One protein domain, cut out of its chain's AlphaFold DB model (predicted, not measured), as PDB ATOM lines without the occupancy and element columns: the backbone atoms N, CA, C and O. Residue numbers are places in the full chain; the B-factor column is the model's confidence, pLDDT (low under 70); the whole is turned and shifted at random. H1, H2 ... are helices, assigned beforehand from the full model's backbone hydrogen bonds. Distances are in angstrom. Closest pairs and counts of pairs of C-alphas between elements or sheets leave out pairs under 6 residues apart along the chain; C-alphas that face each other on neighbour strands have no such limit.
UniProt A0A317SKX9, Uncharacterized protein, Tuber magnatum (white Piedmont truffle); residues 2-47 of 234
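Overview. This is residues 2 to 47 of the 234 residues of an uncharacterized protein of Tuber magnatum (white Piedmont truffle) (UniProt A0A317SKX9). Two long helices, H2 and H1, meet near their ends at a tight link and open from there as a wide, flat V. Nothing fills the space between the two arms, and H2 curves along its length through a kink. The printed part has 46 residues with two named helices, H1 then H2, and no named strand; its class is all helix. It is extended, with a radius of gyration of the C-alphas of 16.5 A and spans of 48 by 25 by 6 A.

Along the chain. Find C-alpha 24 at (377.364, 232.586, 438.014); from there H2, residues 24 to 47, runs 32.2 A to C-alpha 47 at (368.612, 202.376, 431.264). Near residue 35 it has a kink of 36 degrees. H1, residues 2 to 22, begins at C-alpha 2 at (404.887, 229.047, 421.605) and measures 30.8 A.

Arrangement. Look at Val 20 and Leu 27, whose C-alphas, 7.6 A apart, are the closest of the two helices. H1 and H2 are close but not clearly touching. Their lines stand about perpendicular, at 81 degrees. In H1 every O i to N i+4 pair is within hydrogen-bond range; in H2, 19 of 20 are.

Size, cuts and confidence. The two C-alphas farthest apart, those of Ala 3 and Asp 47, are 47.6 A apart. The printed part has no cut. Its mean pLDDT is 71.9, with residues 27 to 28 and 30 to 47 under 70.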
ATOM      1  N   PRO A   2     405.837 229.459 420.552       71.12
ATOM      2  CA  PRO A   2     404.887 229.047 421.605       71.12
ATOM      3  C   PRO A   2     404.446 230.172 422.562       71.12
ATOM      4  O   PRO A   2     403.331 230.147 423.064       71.12
ATOM      5  N   ALA A   3     405.274 231.198 422.789       70.81
ATOM      6  CA  ALA A   3     405.008 232.207 423.824       70.81
ATOM      7  C   ALA A   3     403.734 233.040 423.580       70.81
ATOM      8  O   ALA A   3     403.036 233.398 424.521       70.81
ATOM      9  N   ARG A   4     403.390 233.315 422.314       73.12
ATOM     10  CA  ARG A   4     402.178 234.079 421.971       73.12
ATOM     11  C   ARG A   4     400.899 233.272 422.207       73.12
ATOM     12  O   ARG A   4     399.907 233.840 422.642       73.12
ATOM     13  N   ALA A   5     400.941 231.957 421.982       78.88
ATOM     14  CA  ALA A   5     399.802 231.075 422.232       78.88
ATOM     15  C   ALA A   5     399.477 230.979 423.730       78.88
ATOM     16  O   ALA A   5     398.310 230.982 424.103       78.88
ATOM     17  N   VAL A   6     400.502 230.982 424.590       79.88
ATOM     18  CA  VAL A   6     400.315 230.956 426.050       79.88
ATOM     19  C   VAL A   6     399.628 232.231 426.544       79.88
ATOM     20  O   VAL A   6     398.678 232.150 427.315       79.88
ATOM     21  N   VAL A   7     400.037 233.409 426.061       80.19
ATOM     22  CA  VAL A   7     399.410 234.686 426.458       80.19
ATOM     23  C   VAL A   7     397.945 234.761 426.005       80.19
ATOM     24  O   VAL A   7     397.083 235.226 426.754       80.19
ATOM     25  N   LEU A   8     397.638 234.254 424.809       87.06
ATOM     26  CA  LEU A   8     396.260 234.184 424.315       87.06
ATOM     27  C   LEU A   8     395.407 233.193 425.118       87.06
ATOM     28  O   LEU A   8     394.284 233.517 425.484       87.06
ATOM     29  N   ALA A   9     395.947 232.024 425.464       83.25
ATOM     30  CA  ALA A   9     395.230 231.042 426.274       83.25
ATOM     31  C   ALA A   9     394.937 231.563 427.693       83.25
ATOM     32  O   ALA A   9     393.821 231.422 428.187       83.25
ATOM     33  N   VAL A  10     395.914 232.216 428.332       87.81
ATOM     34  CA  VAL A  10     395.750 232.777 429.682       87.81
ATOM     35  C   VAL A  10     394.752 233.936 429.683       87.81
ATOM     36  O   VAL A  10     393.880 233.989 430.547       87.81
ATOM     37  N   SER A  11     394.820 234.840 428.701       84.25
ATOM     38  CA  SER A  11     393.853 235.943 428.596       84.25
ATOM     39  C   SER A  11     392.430 235.451 428.315       84.25
ATOM     40  O   SER A  11     391.491 235.943 428.942       84.25
ATOM     41  N   ALA A  12     392.265 234.434 427.463       87.88
ATOM     42  CA  ALA A  12     390.971 233.800 427.225       87.88
ATOM     43  C   ALA A  12     390.410 233.140 428.496       87.88
ATOM     44  O   ALA A  12     389.229 233.308 428.800       87.88
ATOM     45  N   ALA A  13     391.249 232.451 429.277       89.38
ATOM     46  CA  ALA A  13     390.836 231.834 430.537       89.38
ATOM     47  C   ALA A  13     390.394 232.873 431.583       89.38
ATOM     48  O   ALA A  13     389.382 232.674 432.253       89.38
ATOM     49  N   ILE A  14     391.103 234.002 431.690       88.19
ATOM     50  CA  ILE A  14     390.735 235.095 432.604       88.19
ATOM     51  C   ILE A  14     389.411 235.737 432.171       88.19
ATOM     52  O   ILE A  14     388.530 235.935 433.006       88.19
ATOM     53  N   ALA A  15     389.235 236.019 430.877       86.94
ATOM     54  CA  ALA A  15     387.991 236.586 430.357       86.94
ATOM     55  C   ALA A  15     386.797 235.647 430.590       86.94
ATOM     56  O   ALA A  15     385.754 236.087 431.073       86.94
ATOM     57  N   ALA A  16     386.971 234.346 430.334       83.50
ATOM     58  CA  ALA A  16     385.960 233.338 430.632       83.50
ATOM     59  C   ALA A  16     385.647 233.278 432.136       83.50
ATOM     60  O   ALA A  16     384.479 233.247 432.515       83.50
ATOM     61  N   GLY A  17     386.668 233.342 432.997       82.19
ATOM     62  CA  GLY A  17     386.498 233.381 434.449       82.19
ATOM     63  C   GLY A  17     385.692 234.590 434.930       82.19
ATOM     64  O   GLY A  17     384.829 234.438 435.789       82.19
ATOM     65  N   ILE A  18     385.910 235.772 434.347       80.19
ATOM     66  CA  ILE A  18     385.158 236.992 434.686       80.19
ATOM     67  C   ILE A  18     383.692 236.868 434.261       80.19
ATOM     68  O   ILE A  18     382.806 237.196 435.048       80.19
ATOM     69  N   VAL A  19     383.425 236.366 433.053       77.81
ATOM     70  CA  VAL A  19     382.051 236.152 432.566       77.81
ATOM     71  C   VAL A  19     381.324 235.131 433.439       77.81
ATOM     72  O   VAL A  19     380.217 235.393 433.903       77.81
ATOM     73  N   VAL A  20     381.976 234.008 433.751       78.25
ATOM     74  CA  VAL A  20     381.425 232.983 434.645       78.25
ATOM     75  C   VAL A  20     381.194 233.541 436.046       78.25
ATOM     76  O   VAL A  20     380.164 233.251 436.639       78.25
ATOM     77  N   TYR A  21     382.097 234.366 436.578       77.06
ATOM     78  CA  TYR A  21     381.931 234.972 437.898       77.06
ATOM     79  C   TYR A  21     380.763 235.962 437.939       77.06
ATOM     80  O   TYR A  21     380.001 235.979 438.908       77.06
ATOM     81  N   HIS A  22     380.605 236.765 436.885       79.12
ATOM     82  CA  HIS A  22     379.580 237.800 436.815       79.12
ATOM     83  C   HIS A  22     378.185 237.232 436.510       79.12
ATOM     84  O   HIS A  22     377.182 237.791 436.962       79.12
ATOM     85  N   GLU A  23     378.110 236.114 435.786       76.25
ATOM     86  CA  GLU A  23     376.855 235.437 435.444       76.25
ATOM     87  C   GLU A  23     376.630 234.134 436.217       76.25
ATOM     88  O   GLU A  23     375.713 233.387 435.884       76.25
ATOM     89  N   ARG A  24     377.410 233.862 437.273       71.62
ATOM     90  CA  ARG A  24     377.364 232.586 438.014       71.62
ATOM     91  C   ARG A  24     375.949 232.204 438.449       71.62
ATOM     92  O   ARG A  24     375.578 231.043 438.369       71.62
ATOM     93  N   GLU A  25     375.148 233.180 438.871       71.56
ATOM     94  CA  GLU A  25     373.793 232.956 439.384       71.56
ATOM     95  C   GLU A  25     372.824 232.607 438.248       71.56
ATOM     96  O   GLU A  25     372.048 231.663 438.368       71.56
ATOM     97  N   LYS A  26     372.955 233.271 437.093       72.50
ATOM     98  CA  LYS A  26     372.185 232.954 435.880       72.50
ATOM     99  C   LYS A  26     372.608 231.620 435.265       72.50
ATOM    100  O   LYS A  26     371.766 230.871 434.779       72.50
ATOM    101  N   LEU A  27     373.905 231.312 435.295       66.00
ATOM    102  CA  LEU A  27     374.453 230.041 434.830       66.00
ATOM    103  C   LEU A  27     374.010 228.886 435.720       66.00
ATOM    104  O   LEU A  27     373.665 227.840 435.187       66.00
ATOM    105  N   LEU A  28     373.962 229.068 437.041       69.06
ATOM    106  CA  LEU A  28     373.418 228.073 437.964       69.06
ATOM    107  C   LEU A  28     371.916 227.867 437.741       69.06
ATOM    108  O   LEU A  28     371.473 226.726 437.669       69.06
ATOM    109  N   GLU A  29     371.143 228.933 437.524       73.56
ATOM    110  CA  GLU A  29     369.712 228.822 437.215       73.56
ATOM    111  C   GLU A  29     369.464 228.097 435.875       73.56
ATOM    112  O   GLU A  29     368.595 227.222 435.769       73.56
ATOM    113  N   LEU A  30     370.261 228.408 434.848       69.81
ATOM    114  CA  LEU A  30     370.246 227.697 433.569       69.81
ATOM    115  C   LEU A  30     370.705 226.248 433.726       69.81
ATOM    116  O   LEU A  30     370.092 225.359 433.138       69.81
ATOM    117  N   LEU A  31     371.734 225.982 434.526       68.94
ATOM    118  CA  LEU A  31     372.243 224.641 434.787       68.94
ATOM    119  C   LEU A  31     371.244 223.811 435.593       68.94
ATOM    120  O   LEU A  31     371.121 222.627 435.328       68.94
ATOM    121  N   GLU A  32     370.474 224.388 436.511       69.75
ATOM    122  CA  GLU A  32     369.408 223.663 437.208       69.75
ATOM    123  C   GLU A  32     368.223 223.369 436.283       69.75
ATOM    124  O   GLU A  32     367.707 222.244 436.265       69.75
ATOM    125  N   ARG A  33     367.806 224.345 435.464       67.81
ATOM    126  CA  ARG A  33     366.729 224.141 434.477       67.81
ATOM    127  C   ARG A  33     367.115 223.127 433.404       67.81
ATOM    128  O   ARG A  33     366.287 222.309 433.000       67.81
ATOM    129  N   THR A  34     368.359 223.172 432.947       62.94
ATOM    130  CA  THR A  34     368.871 222.288 431.892       62.94
ATOM    131  C   THR A  34     369.319 220.953 432.478       62.94
ATOM    132  O   THR A  34     369.055 219.910 431.893       62.94
ATOM    133  N   GLY A  35     369.887 220.953 433.679       58.91
ATOM    134  CA  GLY A  35     370.358 219.780 434.414       58.91
ATOM    135  C   GLY A  35     369.242 218.802 434.745       58.91
ATOM    136  O   GLY A  35     369.449 217.603 434.619       58.91
ATOM    137  N   ARG A  36     368.021 219.271 435.037       60.25
ATOM    138  CA  ARG A  36     366.860 218.368 435.167       60.25
ATOM    139  C   ARG A  36     366.515 217.666 433.849       60.25
ATOM    140  O   ARG A  36     366.176 216.489 433.866       60.25
ATOM    141  N   LYS A  37     366.637 218.348 432.706       58.69
ATOM    142  CA  LYS A  37     366.404 217.745 431.378       58.69
ATOM    143  C   LYS A  37     367.531 216.790 430.985       58.69
ATOM    144  O   LYS A  37     367.269 215.707 430.474       58.69
ATOM    145  N   VAL A  38     368.768 217.175 431.279       60.81
ATOM    146  CA  VAL A  38     369.970 216.401 430.969       60.81
ATOM    147  C   VAL A  38     370.060 215.154 431.853       60.81
ATOM    148  O   VAL A  38     370.323 214.069 431.342       60.81
ATOM    149  N   ALA A  39     369.741 215.253 433.145       58.72
ATOM    150  CA  ALA A  39     369.660 214.106 434.051       58.72
ATOM    151  C   ALA A  39     368.606 213.085 433.596       58.72
ATOM    152  O   ALA A  39     368.873 211.887 433.626       58.72
ATOM    153  N   LEU A  40     367.450 213.546 433.103       58.66
ATOM    154  CA  LEU A  40     366.443 212.659 432.520       58.66
ATOM    155  C   LEU A  40     366.970 211.972 431.251       58.66
ATOM    156  O   LEU A  40     366.870 210.751 431.150       58.66
ATOM    157  N   SER A  41     367.632 212.698 430.344       57.16
ATOM    158  CA  SER A  41     368.245 212.067 429.164       57.16
ATOM    159  C   SER A  41     369.373 211.091 429.514       57.16
ATOM    160  O   SER A  41     369.446 210.016 428.933       57.16
ATOM    161  N   PHE A  42     370.212 211.397 430.510       58.97
ATOM    162  CA  PHE A  42     371.268 210.485 430.953       58.97
ATOM    163  C   PHE A  42     370.710 209.263 431.681       58.97
ATOM    164  O   PHE A  42     371.260 208.181 431.518       58.97
ATOM    165  N   SER A  43     369.608 209.391 432.428       57.59
ATOM    166  CA  SER A  43     368.923 208.232 433.016       57.59
ATOM    167  C   SER A  43     368.304 207.323 431.953       57.59
ATOM    168  O   SER A  43     368.384 206.106 432.078       57.59
ATOM    169  N   GLN A  44     367.774 207.899 430.870       58.53
ATOM    170  CA  GLN A  44     367.229 207.144 429.743       58.53
ATOM    171  C   GLN A  44     368.334 206.404 428.974       58.53
ATOM    172  O   GLN A  44     368.180 205.227 428.664       58.53
ATOM    173  N   ILE A  45     369.477 207.059 428.757       59.31
ATOM    174  CA  ILE A  45     370.665 206.446 428.146       59.31
ATOM    175  C   ILE A  45     371.273 205.382 429.085       59.31
ATOM    176  O   ILE A  45     371.714 204.331 428.633       59.31
ATOM    177  N   ALA A  46     371.267 205.597 430.404       56.34
ATOM    178  CA  ALA A  46     371.763 204.617 431.373       56.34
ATOM    179  C   ALA A  46     370.872 203.362 431.467       56.34
ATOM    180  O   ALA A  46     371.403 202.257 431.595       56.34
ATOM    181  N   ASP A  47     369.546 203.510 431.362       56.19
ATOM    182  CA  ASP A  47     368.612 202.376 431.264       56.19
ATOM    183  C   ASP A  47     368.784 201.615 429.932       56.19
ATOM    184  O   ASP A  47     368.658 200.389 429.899       56.19
TER     185      ASP A  47